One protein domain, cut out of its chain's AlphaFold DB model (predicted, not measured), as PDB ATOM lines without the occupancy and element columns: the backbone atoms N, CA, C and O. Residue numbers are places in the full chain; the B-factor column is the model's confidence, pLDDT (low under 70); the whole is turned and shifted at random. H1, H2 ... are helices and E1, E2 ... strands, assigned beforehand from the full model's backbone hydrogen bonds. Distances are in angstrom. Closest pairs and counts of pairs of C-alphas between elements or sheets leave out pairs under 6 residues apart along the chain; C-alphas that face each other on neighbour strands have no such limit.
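This is residues 204 to 208 and 227 to 333 of the 634 residues of an uncharacterized protein of Schistosoma curassoni (UniProt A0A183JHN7). A short two-stranded ribbon, E1 and E2, has helices H1 and H4 leading off its opposite ends, with H3 beyond H1 and few contacts among the helices. A long unnamed stretch, residues 268 to 296, leads from H3 back to E2, and residues 314 to 324 stick out. The printed part has 112 residues; along the chain the elements run E1, H1, H2, H3, E2, H4, H5, the sheet being antiparallel and the class mostly helix, though under half of the residues are in named elements. The whole is compact, with a radius of gyration of the C-alphas of 14.1 A and spans of 40 by 35 by 32 A.

E1, residues 229 to 233, is antiparallel to E2, residues 297 to 301, at 143 degrees; N 230 and O 300, at 2.9 A, are within hydrogen-bond range. H1, residues 234 to 241, only just touches residue 263 of H3, residues 254 to 267, with 3 pairs of C-alphas within 8 A, the closest those of Trp 236 and Leu 263 at 7.0 A; the tilt is steep, 49 degrees, opposite ways. H2, residues 244 to 247, only just touches H4, residues 302 to 312, with 3 such pairs, the closest those of Leu 245 and Leu 312 at 6.7 A. H3 and H4 are near each other, with 6 pairs of C-alphas within 10 A. H5, residues 323 to 327, touches no helix. Every O i to N i+4 pair is within hydrogen-bond range in H1, H4 and H5, and 8 of 10 are in H3; H2 is too short for one.

E1 begins at C-alpha 229 (58.054, -36.167, 47.889) and is 13.4 A long; E2 is 13.2 A. H3 is 20.6 A and H4 15.4 A. H5 ends at C-alpha 327 (55.617, -31.718, 38.742).

Residues 209 to 226 are not printed, and C-alphas 208 and 227 are 12.2 A apart. The link from H3 to E2 is long, 29 residues. Mean pLDDT of the printed part is 74.5, with residues 244 to 254, 269 to 277 and 314 to 326 among those under 70.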
ATOM      1  N   ASN A 204      59.465 -48.590  43.852       86.94
ATOM      2  CA  ASN A 204      59.869 -47.298  43.292       86.94
ATOM      3  C   ASN A 204      59.054 -46.126  43.863       86.94
ATOM      4  O   ASN A 204      59.598 -45.044  44.075       86.94
ATOM      5  N   LEU A 205      57.760 -46.330  44.137       89.19
ATOM      6  CA  LEU A 205      56.881 -45.319  44.739       89.19
ATOM      7  C   LEU A 205      57.128 -45.112  46.239       89.19
ATOM      8  O   LEU A 205      56.712 -44.082  46.781       89.19
ATOM      9  N   LYS A 206      57.769 -46.070  46.922       87.12
ATOM     10  CA  LYS A 206      58.066 -45.974  48.352       87.12
ATOM     11  C   LYS A 206      59.022 -44.803  48.599       87.12
ATOM     12  O   LYS A 206      60.007 -44.616  47.891       87.12
ATOM     13  N   LEU A 207      58.730 -44.018  49.632       83.75
ATOM     14  CA  LEU A 207      59.643 -42.977  50.090       83.75
ATOM     15  C   LEU A 207      60.929 -43.609  50.652       83.75
ATOM     16  O   LEU A 207      60.843 -44.643  51.324       83.75
ATOM     17  N   PRO A 208      62.107 -43.007  50.407       68.88
ATOM     18  CA  PRO A 208      63.347 -43.465  51.015       68.88
ATOM     19  C   PRO A 208      63.246 -43.375  52.543       68.88
ATOM     20  O   PRO A 208      62.799 -42.365  53.089       68.88
ATOM     21  N   ASP A 227      61.712 -32.152  48.163       71.81
ATOM     22  CA  ASP A 227      61.762 -32.186  46.692       71.81
ATOM     23  C   ASP A 227      61.552 -33.624  46.167       71.81
ATOM     24  O   ASP A 227      61.006 -33.866  45.085       71.81
ATOM     25  N   ASN A 228      61.886 -34.606  47.011       82.50
ATOM     26  CA  ASN A 228      61.746 -36.036  46.738       82.50
ATOM     27  C   ASN A 228      60.336 -36.584  47.017       82.50
ATOM     28  O   ASN A 228      60.096 -37.774  46.798       82.50
ATOM     29  N   VAL A 229      59.410 -35.752  47.511       88.44
ATOM     30  CA  VAL A 229      58.054 -36.167  47.889       88.44
ATOM     31  C   VAL A 229      57.020 -35.535  46.965       88.44
ATOM     32  O   VAL A 229      56.953 -34.319  46.825       88.44
ATOM     33  N   SER A 230      56.139 -36.364  46.413       89.31
ATOM     34  CA  SER A 230      54.968 -35.935  45.647       89.31
ATOM     35  C   SER A 230      53.676 -36.411  46.311       89.31
ATOM     36  O   SER A 230      53.594 -37.529  46.822       89.31
ATOM     37  N   LEU A 231      52.654 -35.561  46.314       89.19
ATOM     38  CA  LEU A 231      51.322 -35.827  46.847       89.19
ATOM     39  C   LEU A 231      50.360 -36.148  45.710       89.19
ATOM     40  O   LEU A 231      50.104 -35.327  44.833       89.19
ATOM     41  N   VAL A 232      49.793 -37.349  45.752       88.81
ATOM     42  CA  VAL A 232      48.967 -37.897  44.673       88.81
ATOM     43  C   VAL A 232      47.624 -38.364  45.225       88.81
ATOM     44  O   VAL A 232      47.562 -38.924  46.322       88.81
ATOM     45  N   SER A 233      46.539 -38.131  44.480       88.56
ATOM     46  CA  SER A 233      45.196 -38.593  44.853       88.56
ATOM     47  C   SER A 233      45.180 -40.109  45.060       88.56
ATOM     48  O   SER A 233      45.666 -40.870  44.223       88.56
ATOM     49  N   THR A 234      44.579 -40.564  46.160       88.50
ATOM     50  CA  THR A 234      44.480 -41.998  46.472       88.50
ATOM     51  C   THR A 234      43.647 -42.748  45.450       88.50
ATOM     52  O   THR A 234      44.049 -43.823  45.015       88.50
ATOM     53  N   SER A 235      42.536 -42.158  45.009       87.50
ATOM     54  CA  SER A 235      41.714 -42.707  43.931       87.50
ATOM     55  C   SER A 235      42.475 -42.792  42.609       87.50
ATOM     56  O   SER A 235      42.419 -43.824  41.953       87.50
ATOM     57  N   TRP A 236      43.252 -41.761  42.255       89.31
ATOM     58  CA  TRP A 236      44.045 -41.793  41.024       89.31
ATOM     59  C   TRP A 236      45.125 -42.876  41.077       89.31
ATOM     60  O   TRP A 236      45.292 -43.630  40.122       89.31
ATOM     61  N   LEU A 237      45.826 -42.995  42.210       89.00
ATOM     62  CA  LEU A 237      46.865 -44.005  42.389       89.00
ATOM     63  C   LEU A 237      46.279 -45.424  42.343       89.00
ATOM     64  O   LEU A 237      46.861 -46.302  41.712       89.00
ATOM     65  N   CYS A 238      45.116 -45.644  42.963       87.12
ATOM     66  CA  CYS A 238      44.392 -46.913  42.871       87.12
ATOM     67  C   CYS A 238      44.028 -47.257  41.422       87.12
ATOM     68  O   CYS A 238      44.254 -48.384  40.987       87.12
ATOM     69  N   ASP A 239      43.492 -46.300  40.667       86.06
ATOM     70  CA  ASP A 239      43.101 -46.520  39.274       86.06
ATOM     71  C   ASP A 239      44.322 -46.772  38.373       86.06
ATOM     72  O   ASP A 239      44.263 -47.606  37.469       86.06
ATOM     73  N   CYS A 240      45.457 -46.128  38.666       85.56
ATOM     74  CA  CYS A 240      46.728 -46.395  37.994       85.56
ATOM     75  C   CYS A 240      47.237 -47.807  38.267       85.56
ATOM     76  O   CYS A 240      47.507 -48.541  37.324       85.56
ATOM     77  N   LEU A 241      47.339 -48.216  39.536       84.38
ATOM     78  CA  LEU A 241      47.879 -49.529  39.917       84.38
ATOM     79  C   LEU A 241      47.014 -50.704  39.433       84.38
ATOM     80  O   LEU A 241      47.509 -51.821  39.290       84.38
ATOM     81  N   ASN A 242      45.732 -50.458  39.161       82.44
ATOM     82  CA  ASN A 242      44.822 -51.439  38.575       82.44
ATOM     83  C   ASN A 242      44.824 -51.431  37.033       82.44
ATOM     84  O   ASN A 242      44.100 -52.228  36.431       82.44
ATOM     85  N   ASN A 243      45.601 -50.557  36.382       79.50
ATOM     86  CA  ASN A 243      45.567 -50.399  34.932       79.50
ATOM     87  C   ASN A 243      46.246 -51.580  34.198       79.50
ATOM     88  O   ASN A 243      47.406 -51.875  34.483       79.50
ATOM     89  N   PRO A 244      45.585 -52.211  33.206       65.75
ATOM     90  CA  PRO A 244      46.130 -53.329  32.424       65.75
ATOM     91  C   PRO A 244      47.440 -53.037  31.675       65.75
ATOM     92  O   PRO A 244      48.202 -53.961  31.407       65.75
ATOM     93  N   LEU A 245      47.741 -51.771  31.363       63.94
ATOM     94  CA  LEU A 245      48.995 -51.403  30.694       63.94
ATOM     95  C   LEU A 245      50.232 -51.553  31.577       63.94
ATOM     96  O   LEU A 245      51.300 -51.861  31.062       63.94
ATOM     97  N   LEU A 246      50.094 -51.418  32.900       59.56
ATOM     98  CA  LEU A 246      51.185 -51.738  33.828       59.56
ATOM     99  C   LEU A 246      51.458 -53.252  33.909       59.56
ATOM    100  O   LEU A 246      52.407 -53.661  34.567       59.56
ATOM    101  N   LEU A 247      50.605 -54.079  33.292       59.31
ATOM    102  CA  LEU A 247      50.559 -55.535  33.446       59.31
ATOM    103  C   LEU A 247      50.942 -56.297  32.163       59.31
ATOM    104  O   LEU A 247      50.841 -57.524  32.145       59.31
ATOM    105  N   GLY A 248      51.383 -55.601  31.108       55.44
ATOM    106  CA  GLY A 248      51.949 -56.226  29.905       55.44
ATOM    107  C   GLY A 248      50.950 -56.709  28.845       55.44
ATOM    108  O   GLY A 248      51.356 -57.451  27.953       55.44
ATOM    109  N   ASP A 249      49.678 -56.295  28.896       54.78
ATOM    110  CA  ASP A 249      48.713 -56.615  27.833       54.78
ATOM    111  C   ASP A 249      48.877 -55.662  26.636       54.78
ATOM    112  O   ASP A 249      48.675 -54.452  26.739       54.78
ATOM    113  N   ALA A 250      49.244 -56.214  25.477       54.38
ATOM    114  CA  ALA A 250      49.580 -55.450  24.272       54.38
ATOM    115  C   ALA A 250      48.360 -54.900  23.502       54.38
ATOM    116  O   ALA A 250      48.533 -54.127  22.559       54.38
ATOM    117  N   CYS A 251      47.133 -55.284  23.871       56.53
ATOM    118  CA  CYS A 251      45.921 -54.901  23.146       56.53
ATOM    119  C   CYS A 251      44.938 -54.164  24.063       56.53
ATOM    120  O   CYS A 251      44.250 -54.772  24.882       56.53
ATOM    121  N   LEU A 252      44.883 -52.838  23.922       60.50
ATOM    122  CA  LEU A 252      43.934 -52.001  24.646       60.50
ATOM    123  C   LEU A 252      42.555 -52.058  23.992       60.50
ATOM    124  O   LEU A 252      42.402 -51.785  22.806       60.50
ATOM    125  N   THR A 253      41.537 -52.334  24.795       69.81
ATOM    126  CA  THR A 253      40.132 -52.105  24.434       69.81
ATOM    127  C   THR A 253      39.800 -50.608  24.461       69.81
ATOM    128  O   THR A 253      40.398 -49.847  25.227       69.81
ATOM    129  N   ASP A 254      38.786 -50.171  23.707       69.44
ATOM    130  CA  ASP A 254      38.342 -48.762  23.673       69.44
ATOM    131  C   ASP A 254      38.009 -48.195  25.067       69.44
ATOM    132  O   ASP A 254      38.279 -47.031  25.376       69.44
ATOM    133  N   ALA A 255      37.474 -49.037  25.958       70.56
ATOM    134  CA  ALA A 255      37.200 -48.672  27.345       70.56
ATOM    135  C   ALA A 255      38.487 -48.384  28.142       70.56
ATOM    136  O   ALA A 255      38.526 -47.449  28.948       70.56
ATOM    137  N   GLN A 256      39.553 -49.153  27.907       70.00
ATOM    138  CA  GLN A 256      40.849 -48.953  28.557       70.00
ATOM    139  C   GLN A 256      41.558 -47.702  28.023       70.00
ATOM    140  O   GLN A 256      42.145 -46.971  28.817       70.00
ATOM    141  N   ILE A 257      41.429 -47.393  26.728       72.62
ATOM    142  CA  ILE A 257      41.948 -46.150  26.129       72.62
ATOM    143  C   ILE A 257      41.300 -44.924  26.789       72.62
ATOM    144  O   ILE A 257      41.994 -43.988  27.187       72.62
ATOM    145  N   LYS A 258      39.976 -44.955  26.989       75.25
ATOM    146  CA  LYS A 258      39.230 -43.883  27.671       75.25
ATOM    147  C   LYS A 258      39.576 -43.760  29.163       75.25
ATOM    148  O   LYS A 258      39.583 -42.663  29.718       75.25
ATOM    149  N   SER A 259      39.865 -44.876  29.831       76.62
ATOM    150  CA  SER A 259      40.363 -44.862  31.213       76.62
ATOM    151  C   SER A 259      41.756 -44.226  31.292       76.62
ATOM    152  O   SER A 259      42.005 -43.360  32.132       76.62
ATOM    153  N   LEU A 260      42.644 -44.578  30.358       76.12
ATOM    154  CA  LEU A 260      43.992 -44.026  30.281       76.12
ATOM    155  C   LEU A 260      43.987 -42.519  29.993       76.12
ATOM    156  O   LEU A 260      44.760 -41.783  30.602       76.12
ATOM    157  N   SER A 261      43.098 -42.042  29.116       76.62
ATOM    158  CA  SER A 261      42.951 -40.606  28.859       76.62
ATOM    159  C   SER A 261      42.501 -39.855  30.116       76.62
ATOM    160  O   SER A 261      43.073 -38.821  30.436       76.62
ATOM    161  N   LYS A 262      41.576 -40.423  30.903       79.69
ATOM    162  CA  LYS A 262      41.137 -39.839  32.182       79.69
ATOM    163  C   LYS A 262      42.272 -39.765  33.215       79.69
ATOM    164  O   LYS A 262      42.365 -38.793  33.963       79.69
ATOM    165  N   LEU A 263      43.131 -40.788  33.272       81.12
ATOM    166  CA  LEU A 263      44.327 -40.782  34.125       81.12
ATOM    167  C   LEU A 263      45.348 -39.746  33.652       81.12
ATOM    168  O   LEU A 263      45.959 -39.074  34.484       81.12
ATOM    169  N   ARG A 264      45.496 -39.594  32.331       79.38
ATOM    170  CA  ARG A 264      46.363 -38.595  31.707       79.38
ATOM    171  C   ARG A 264      45.903 -37.179  32.021       79.38
ATOM    172  O   ARG A 264      46.741 -36.371  32.396       79.38
ATOM    173  N   ASP A 265      44.602 -36.903  31.954       77.75
ATOM    174  CA  ASP A 265      44.022 -35.581  32.232       77.75
ATOM    175  C   ASP A 265      44.288 -35.096  33.668       77.75
ATOM    176  O   ASP A 265      44.299 -33.897  33.933       77.75
ATOM    177  N   TYR A 266      44.521 -36.002  34.623       78.62
ATOM    178  CA  TYR A 266      44.919 -35.617  35.980       78.62
ATOM    179  C   TYR A 266      46.343 -35.046  36.041       78.62
ATOM    180  O   TYR A 266      46.589 -34.064  36.743       78.62
ATOM    181  N   ILE A 267      47.276 -35.646  35.299       76.06
ATOM    182  CA  ILE A 267      48.671 -35.185  35.223       76.06
ATOM    183  C   ILE A 267      48.770 -33.981  34.279       76.06
ATOM    184  O   ILE A 267      49.379 -32.958  34.603       76.06
ATOM    185  N   PHE A 268      48.104 -34.084  33.133       74.06
ATOM    186  CA  PHE A 268      48.103 -33.130  32.033       74.06
ATOM    187  C   PHE A 268      46.680 -32.604  31.802       74.06
ATOM    188  O   PHE A 268      46.036 -32.985  30.824       74.06
ATOM    189  N   PRO A 269      46.157 -31.744  32.695       68.00
ATOM    190  CA  PRO A 269      44.849 -31.152  32.503       68.00
ATOM    191  C   PRO A 269      44.863 -30.318  31.225       68.00
ATOM    192  O   PRO A 269      45.604 -29.342  31.101       68.00
ATOM    193  N   SER A 270      44.032 -30.725  30.270       57.12
ATOM    194  CA  SER A 270      43.668 -29.892  29.130       57.12
ATOM    195  C   SER A 270      43.002 -28.620  29.664       57.12
ATOM    196  O   SER A 270      42.261 -28.681  30.642       57.12
ATOM    197  N   SER A 271      43.215 -27.468  29.030       52.75
ATOM    198  CA  SER A 271      42.645 -26.166  29.434       52.75
ATOM    199  C   SER A 271      41.105 -26.110  29.483       52.75
ATOM    200  O   SER A 271      40.539 -25.081  29.849       52.75
ATOM    201  N   LEU A 272      40.412 -27.202  29.141       46.56
ATOM    202  CA  LEU A 272      38.968 -27.334  29.263       46.56
ATOM    203  C   LEU A 272      38.561 -27.747  30.684       46.56
ATOM    204  O   LEU A 272      39.036 -28.730  31.243       46.56
ATOM    205  N   SER A 273      37.605 -26.991  31.218       46.09
ATOM    206  CA  SER A 273      37.062 -26.948  32.582       46.09
ATOM    207  C   SER A 273      36.415 -28.226  33.137       46.09
ATOM    208  O   SER A 273      35.608 -28.145  34.068       46.09
ATOM    209  N   ASN A 274      36.719 -29.407  32.607       46.62
ATOM    210  CA  ASN A 274      36.197 -30.645  33.162       46.62
ATOM    211  C   ASN A 274      36.996 -30.989  34.420       46.62
ATOM    212  O   ASN A 274      38.088 -31.544  34.350       46.62
ATOM    213  N   GLN A 275      36.447 -30.621  35.582       53.59
ATOM    214  CA  GLN A 275      36.952 -31.053  36.883       53.59
ATOM    215  C   GLN A 275      37.030 -32.582  36.885       53.59
ATOM    216  O   GLN A 275      36.014 -33.274  36.967       53.59
ATOM    217  N   SER A 276      38.239 -33.120  36.741       56.88
ATOM    218  CA  SER A 276      38.457 -34.549  36.902       56.88
ATOM    219  C   SER A 276      38.122 -34.938  38.343       56.88
ATOM    220  O   SER A 276      38.308 -34.165  39.281       56.88
ATOM    221  N   SER A 277      37.658 -36.168  38.561       62.03
ATOM    222  CA  SER A 277      37.378 -36.690  39.910       62.03
ATOM    223  C   SER A 277      38.608 -36.714  40.832       62.03
ATOM    224  O   SER A 277      38.484 -37.017  42.013       62.03
ATOM    225  N   TYR A 278      39.793 -36.428  40.289       72.19
ATOM    226  CA  TYR A 278      41.073 -36.511  40.974       72.19
ATOM    227  C   TYR A 278      41.656 -35.135  41.334       72.19
ATOM    228  O   TYR A 278      42.707 -35.106  41.960       72.19
ATOM    229  N   THR A 279      41.022 -34.012  40.955       67.25
ATOM    230  CA  THR A 279      41.632 -32.665  40.977       67.25
ATOM    231  C   THR A 279      42.352 -32.326  42.283       67.25
ATOM    232  O   THR A 279      41.719 -32.160  43.330       67.25
ATOM    233  N   LEU A 280      43.668 -32.119  42.183       73.44
ATOM    234  CA  LEU A 280      44.475 -31.511  43.231       73.44
ATOM    235  C   LEU A 280      44.345 -29.989  43.112       73.44
ATOM    236  O   LEU A 280      44.774 -29.394  42.125       73.44
ATOM    237  N   ARG A 281      43.728 -29.354  44.110       77.56
ATOM    238  CA  ARG A 281      43.736 -27.891  44.241       77.56
ATOM    239  C   ARG A 281      45.163 -27.476  44.570       77.56
ATOM    240  O   ARG A 281      45.679 -27.954  45.568       77.56
ATOM    241  N   THR A 282      45.789 -26.608  43.784       83.06
ATOM    242  CA  THR A 282      47.096 -26.035  44.131       83.06
ATOM    243  C   THR A 282      46.927 -24.845  45.074       83.06
ATOM    244  O   THR A 282      45.897 -24.167  45.065       83.06
ATOM    245  N   CYS A 283      47.937 -24.569  45.894       84.88
ATOM    246  CA  CYS A 283      48.011 -23.323  46.648       84.88
ATOM    247  C   CYS A 283      48.289 -22.128  45.713       84.88
ATOM    248  O   CYS A 283      48.567 -22.303  44.525       84.88
ATOM    249  N   SER A 284      48.269 -20.906  46.254       81.38
ATOM    250  CA  SER A 284      48.629 -19.678  45.520       81.38
ATOM    251  C   SER A 284      50.053 -19.695  44.953       81.38
ATOM    252  O   SER A 284      50.337 -18.961  44.015       81.38
ATOM    253  N   HIS A 285      50.933 -20.546  45.488       80.56
ATOM    254  CA  HIS A 285      52.296 -20.756  44.992       80.56
ATOM    255  C   HIS A 285      52.386 -21.854  43.917       80.56
ATOM    256  O   HIS A 285      53.488 -22.255  43.563       80.56
ATOM    257  N   GLY A 286      51.263 -22.417  43.455       80.38
ATOM    258  CA  GLY A 286      51.242 -23.444  42.405       80.38
ATOM    259  C   GLY A 286      51.613 -24.864  42.850       80.38
ATOM    260  O   GLY A 286      51.742 -25.734  42.001       80.38
ATOM    261  N   HIS A 287      51.747 -25.113  44.157       85.81
ATOM    262  CA  HIS A 287      52.165 -26.395  44.746       85.81
ATOM    263  C   HIS A 287      51.011 -27.105  45.472       85.81
ATOM    264  O   HIS A 287      49.953 -26.510  45.703       85.81
ATOM    265  N   ALA A 288      51.212 -28.354  45.899       85.06
ATOM    266  CA  ALA A 288      50.215 -29.092  46.663       85.06
ATOM    267  C   ALA A 288      50.005 -28.446  48.052       85.06
ATOM    268  O   ALA A 288      50.977 -28.195  48.781       85.06
ATOM    269  N   PRO A 289      48.753 -28.152  48.448       78.06
ATOM    270  CA  PRO A 289      48.443 -27.632  49.766       78.06
ATOM    271  C   PRO A 289      48.667 -28.719  50.812       78.06
ATOM    272  O   PRO A 289      48.627 -29.912  50.530       78.06
ATOM    273  N   THR A 290      48.885 -28.296  52.050       75.19
ATOM    274  CA  THR A 290      49.131 -29.217  53.169       75.19
ATOM    275  C   THR A 290      47.895 -29.474  54.014       75.19
ATOM    276  O   THR A 290      47.903 -30.368  54.849       75.19
ATOM    277  N   ASP A 291      46.840 -28.688  53.801       75.25
ATOM    278  CA  ASP A 291      45.534 -28.860  54.438       75.25
ATOM    279  C   ASP A 291      44.657 -29.786  53.583       75.25
ATOM    280  O   ASP A 291      43.643 -29.396  53.006       75.25
ATOM    281  N   LEU A 292      45.148 -31.009  53.383       79.06
ATOM    282  CA  LEU A 292      44.456 -32.039  52.617       79.06
ATOM    283  C   LEU A 292      43.682 -32.949  53.565       79.06
ATOM    284  O   LEU A 292      44.174 -33.330  54.628       79.06
ATOM    285  N   VAL A 293      42.483 -33.357  53.148       79.12
ATOM    286  CA  VAL A 293      41.657 -34.293  53.918       79.12
ATOM    287  C   VAL A 293      42.414 -35.608  54.102       79.12
ATOM    288  O   VAL A 293      42.891 -36.208  53.131       79.12
ATOM    289  N   ALA A 294      42.503 -36.083  55.344       77.94
ATOM    290  CA  ALA A 294      43.180 -37.331  55.668       77.94
ATOM    291  C   ALA A 294      42.665 -38.490  54.791       77.94
ATOM    292  O   ALA A 294      41.464 -38.706  54.656       77.94
ATOM    293  N   GLY A 295      43.586 -39.231  54.170       79.00
ATOM    294  CA  GLY A 295      43.256 -40.389  53.333       79.00
ATOM    295  C   GLY A 295      42.842 -40.086  51.888       79.00
ATOM    296  O   GLY A 295      42.709 -41.033  51.115       79.00
ATOM    297  N   SER A 296      42.702 -38.815  51.492       84.56
ATOM    298  CA  SER A 296      42.414 -38.431  50.096       84.56
ATOM    299  C   SER A 296      43.663 -38.344  49.206       84.56
ATOM    300  O   SER A 296      43.571 -38.530  47.993       84.56
ATOM    301  N   TYR A 297      44.843 -38.163  49.810       88.62
ATOM    302  CA  TYR A 297      46.136 -38.142  49.121       88.62
ATOM    303  C   TYR A 297      47.152 -39.077  49.792       88.62
ATOM    304  O   TYR A 297      47.044 -39.405  50.980       88.62
ATOM    305  N   ARG A 298      48.138 -39.531  49.016       88.44
ATOM    306  CA  ARG A 298      49.293 -40.328  49.457       88.44
ATOM    307  C   ARG A 298      50.572 -39.595  49.088       88.44
ATOM    308  O   ARG A 298      50.665 -39.031  48.002       88.44
ATOM    309  N   ALA A 299      51.544 -39.645  49.990       89.12
ATOM    310  CA  ALA A 299      52.907 -39.243  49.694       89.12
ATOM    311  C   ALA A 299      53.627 -40.404  48.997       89.12
ATOM    312  O   ALA A 299      53.611 -41.530  49.498       89.12
ATOM    313  N   VAL A 300      54.226 -40.123  47.846       90.00
ATOM    314  CA  VAL A 300      55.016 -41.062  47.043       90.00
ATOM    315  C   VAL A 300      56.354 -40.427  46.683       90.00
ATOM    316  O   VAL A 300      56.496 -39.203  46.720       90.00
ATOM    317  N   SER A 301      57.332 -41.254  46.330       89.94
ATOM    318  CA  SER A 301      58.594 -40.786  45.753       89.94
ATOM    319  C   SER A 301      58.331 -40.007  44.462       89.94
ATOM    320  O   SER A 301      57.672 -40.529  43.561       89.94
ATOM    321  N   SER A 302      58.849 -38.780  44.356       86.81
ATOM    322  CA  SER A 302      58.771 -37.973  43.126       86.81
ATOM    323  C   SER A 302      59.413 -38.705  41.944       86.81
ATOM    324  O   SER A 302      58.851 -38.745  40.854       86.81
ATOM    325  N   GLU A 303      60.547 -39.364  42.183       85.06
ATOM    326  CA  GLU A 303      61.243 -40.186  41.188       85.06
ATOM    327  C   GLU A 303      60.419 -41.423  40.799       85.06
ATOM    328  O   GLU A 303      60.271 -41.753  39.623       85.06
ATOM    329  N   GLY A 304      59.811 -42.086  41.786       86.88
ATOM    330  CA  GLY A 304      58.914 -43.217  41.541       86.88
ATOM    331  C   GLY A 304      57.683 -42.833  40.725       86.88
ATOM    332  O   GLY A 304      57.247 -43.595  39.862       86.88
ATOM    333  N   LEU A 305      57.135 -41.642  40.976       87.75
ATOM    334  CA  LEU A 305      56.010 -41.097  40.227       87.75
ATOM    335  C   LEU A 305      56.395 -40.809  38.772       87.75
ATOM    336  O   LEU A 305      55.646 -41.197  37.879       87.75
ATOM    337  N   LYS A 306      57.561 -40.193  38.527       85.19
ATOM    338  CA  LYS A 306      58.083 -39.953  37.169       85.19
ATOM    339  C   LYS A 306      58.198 -41.266  36.383       85.19
ATOM    340  O   LYS A 306      57.594 -41.386  35.321       85.19
ATOM    341  N   LYS A 307      58.824 -42.295  36.966       84.44
ATOM    342  CA  LYS A 307      58.927 -43.635  36.353       84.44
ATOM    343  C   LYS A 307      57.568 -44.268  36.061       84.44
ATOM    344  O   LYS A 307      57.362 -44.837  34.994       84.44
ATOM    345  N   LEU A 308      56.615 -44.173  36.991       85.69
ATOM    346  CA  LEU A 308      55.263 -44.701  36.782       85.69
ATOM    347  C   LEU A 308      54.565 -44.021  35.593       85.69
ATOM    348  O   LEU A 308      53.864 -44.678  34.827       85.69
ATOM    349  N   ILE A 309      54.773 -42.716  35.423       82.69
ATOM    350  CA  ILE A 309      54.216 -41.942  34.311       82.69
ATOM    351  C   ILE A 309      54.883 -42.324  32.991       82.69
ATOM    352  O   ILE A 309      54.175 -42.506  32.003       82.69
ATOM    353  N   GLU A 310      56.202 -42.510  32.970       81.69
ATOM    354  CA  GLU A 310      56.930 -42.984  31.786       81.69
ATOM    355  C   GLU A 310      56.427 -44.352  31.310       81.69
ATOM    356  O   GLU A 310      56.214 -44.544  30.112       81.69
ATOM    357  N   ILE A 311      56.158 -45.280  32.238       80.75
ATOM    358  CA  ILE A 311      55.599 -46.602  31.912       80.75
ATOM    359  C   ILE A 311      54.185 -46.467  31.324       80.75
ATOM    360  O   ILE A 311      53.849 -47.140  30.350       80.75
ATOM    361  N   LEU A 312      53.343 -45.603  31.900       78.69
ATOM    362  CA  LEU A 312      51.956 -45.421  31.458       78.69
ATOM    363  C   LEU A 312      51.830 -44.630  30.147       78.69
ATOM    364  O   LEU A 312      50.870 -44.842  29.403       78.69
ATOM    365  N   PHE A 313      52.768 -43.723  29.854       79.12
ATOM    366  CA  PHE A 313      52.682 -42.789  28.725       79.12
ATOM    367  C   PHE A 313      53.994 -42.689  27.909       79.12
ATOM    368  O   PHE A 313      54.583 -41.610  27.824       79.12
ATOM    369  N   PRO A 314      54.431 -43.757  27.208       68.25
ATOM    370  CA  PRO A 314      55.789 -43.848  26.647       68.25
ATOM    371  C   PRO A 314      56.085 -42.993  25.394       68.25
ATOM    372  O   PRO A 314      57.164 -43.123  24.822       68.25
ATOM    373  N   LYS A 315      55.138 -42.190  24.874       56.97
ATOM    374  CA  LYS A 315      55.210 -41.629  23.497       56.97
ATOM    375  C   LYS A 315      54.803 -40.156  23.314       56.97
ATOM    376  O   LYS A 315      54.444 -39.768  22.208       56.97
ATOM    377  N   SER A 316      54.828 -39.307  24.339       50.94
ATOM    378  CA  SER A 316      54.468 -37.883  24.159       50.94
ATOM    379  C   SER A 316      55.459 -36.894  24.761       50.94
ATOM    380  O   SER A 316      55.041 -35.868  25.290       50.94
ATOM    381  N   PHE A 317      56.750 -37.215  24.717       51.22
ATOM    382  CA  PHE A 317      57.798 -36.488  25.435       51.22
ATOM    383  C   PHE A 317      58.757 -35.719  24.513       51.22
ATOM    384  O   PHE A 317      59.944 -35.602  24.788       51.22
ATOM    385  N   ASP A 318      58.230 -35.119  23.446       43.75
ATOM    386  CA  ASP A 318      58.962 -34.134  22.640       43.75
ATOM    387  C   ASP A 318      58.627 -32.710  23.121       43.75
ATOM    388  O   ASP A 318      57.982 -31.931  22.427       43.75
ATOM    389  N   ALA A 319      59.008 -32.379  24.358       49.72
ATOM    390  CA  ALA A 319      59.065 -30.997  24.859       49.72
ATOM    391  C   ALA A 319      59.997 -30.917  26.079       49.72
ATOM    392  O   ALA A 319      59.592 -30.658  27.213       49.72
ATOM    393  N   ILE A 320      61.273 -31.192  25.824       49.28
ATOM    394  CA  ILE A 320      62.381 -31.083  26.770       49.28
ATOM    395  C   ILE A 320      62.585 -29.591  27.066       49.28
ATOM    396  O   ILE A 320      63.182 -28.907  26.244       49.28
ATOM    397  N   GLN A 321      62.016 -29.089  28.174       44.53
ATOM    398  CA  GLN A 321      62.530 -27.973  29.006       44.53
ATOM    399  C   GLN A 321      61.532 -27.459  30.072       44.53
ATOM    400  O   GLN A 321      61.963 -26.747  30.968       44.53
ATOM    401  N   SER A 322      60.242 -27.843  30.059       51.75
ATOM    402  CA  SER A 322      59.240 -27.368  31.052       51.75
ATOM    403  C   SER A 322      58.667 -28.465  31.976       51.75
ATOM    404  O   SER A 322      57.568 -28.316  32.516       51.75
ATOM    405  N   GLU A 323      59.329 -29.619  32.072       55.72
ATOM    406  CA  GLU A 323      58.813 -30.815  32.759       55.72
ATOM    407  C   GLU A 323      58.822 -30.676  34.289       55.72
ATOM    408  O   GLU A 323      57.798 -30.939  34.919       55.72
ATOM    409  N   ASP A 324      59.913 -30.185  34.887       57.41
ATOM    410  CA  ASP A 324      60.030 -30.091  36.351       57.41
ATOM    411  C   ASP A 324      59.013 -29.113  36.961       57.41
ATOM    412  O   ASP A 324      58.337 -29.455  37.933       57.41
ATOM    413  N   ASP A 325      58.759 -27.974  36.309       61.97
ATOM    414  CA  ASP A 325      57.781 -26.984  36.781       61.97
ATOM    415  C   ASP A 325      56.352 -27.532  36.870       61.97
ATOM    416  O   ASP A 325      55.543 -27.092  37.692       61.97
ATOM    417  N   ARG A 326      56.012 -28.524  36.039       68.12
ATOM    418  CA  ARG A 326      54.680 -29.139  36.062       68.12
ATOM    419  C   ARG A 326      54.528 -30.123  37.209       68.12
ATOM    420  O   ARG A 326      53.418 -30.225  37.737       68.12
ATOM    421  N   PHE A 327      55.605 -30.800  37.604       76.38
ATOM    422  CA  PHE A 327      55.617 -31.718  38.742       76.38
ATOM    423  C   PHE A 327      55.620 -30.998  40.091       76.38
ATOM    424  O   PHE A 327      55.095 -31.548  41.063       76.38
ATOM    425  N   ASN A 328      56.060 -29.738  40.131       78.25
ATOM    426  CA  ASN A 328      55.991 -28.890  41.326       78.25
ATOM    427  C   ASN A 328      54.565 -28.787  41.904       78.25
ATOM    428  O   ASN A 328      54.386 -28.660  43.114       78.25
ATOM    429  N   ARG A 329      53.518 -28.957  41.078       82.75
ATOM    430  CA  ARG A 329      52.120 -28.978  41.555       82.75
ATOM    431  C   ARG A 329      51.810 -30.111  42.529       82.75
ATOM    432  O   ARG A 329      50.903 -29.973  43.342       82.75
ATOM    433  N   PHE A 330      52.512 -31.237  42.403       86.25
ATOM    434  CA  PHE A 330      52.354 -32.401  43.271       86.25
ATOM    435  C   PHE A 330      53.277 -32.312  44.482       86.25
ATOM    436  O   PHE A 330      53.011 -32.952  45.498       86.25
ATOM    437  N   GLN A 331      54.337 -31.509  44.414       87.50
ATOM    438  CA  GLN A 331      55.224 -31.310  45.545       87.50
ATOM    439  C   GLN A 331      54.533 -30.503  46.651       87.50
ATOM    440  O   GLN A 331      53.764 -29.572  46.378       87.50
ATOM    441  N   PRO A 332      54.787 -30.841  47.923       87.94
ATOM    442  CA  PRO A 332      54.247 -30.097  49.048       87.94
ATOM    443  C   PRO A 332      54.810 -28.671  49.082       87.94
ATOM    444  O   PRO A 332      56.017 -28.450  49.004       87.94
ATOM    445  N   CYS A 333      53.941 -27.678  49.268       86.25
ATOM    446  CA  CYS A 333      54.377 -26.286  49.287       86.25
ATOM    447  C   CYS A 333      55.179 -25.934  50.554       86.25
ATOM    448  O   CYS A 333      54.601 -25.754  51.632       86.25
TER     449      CYS A 333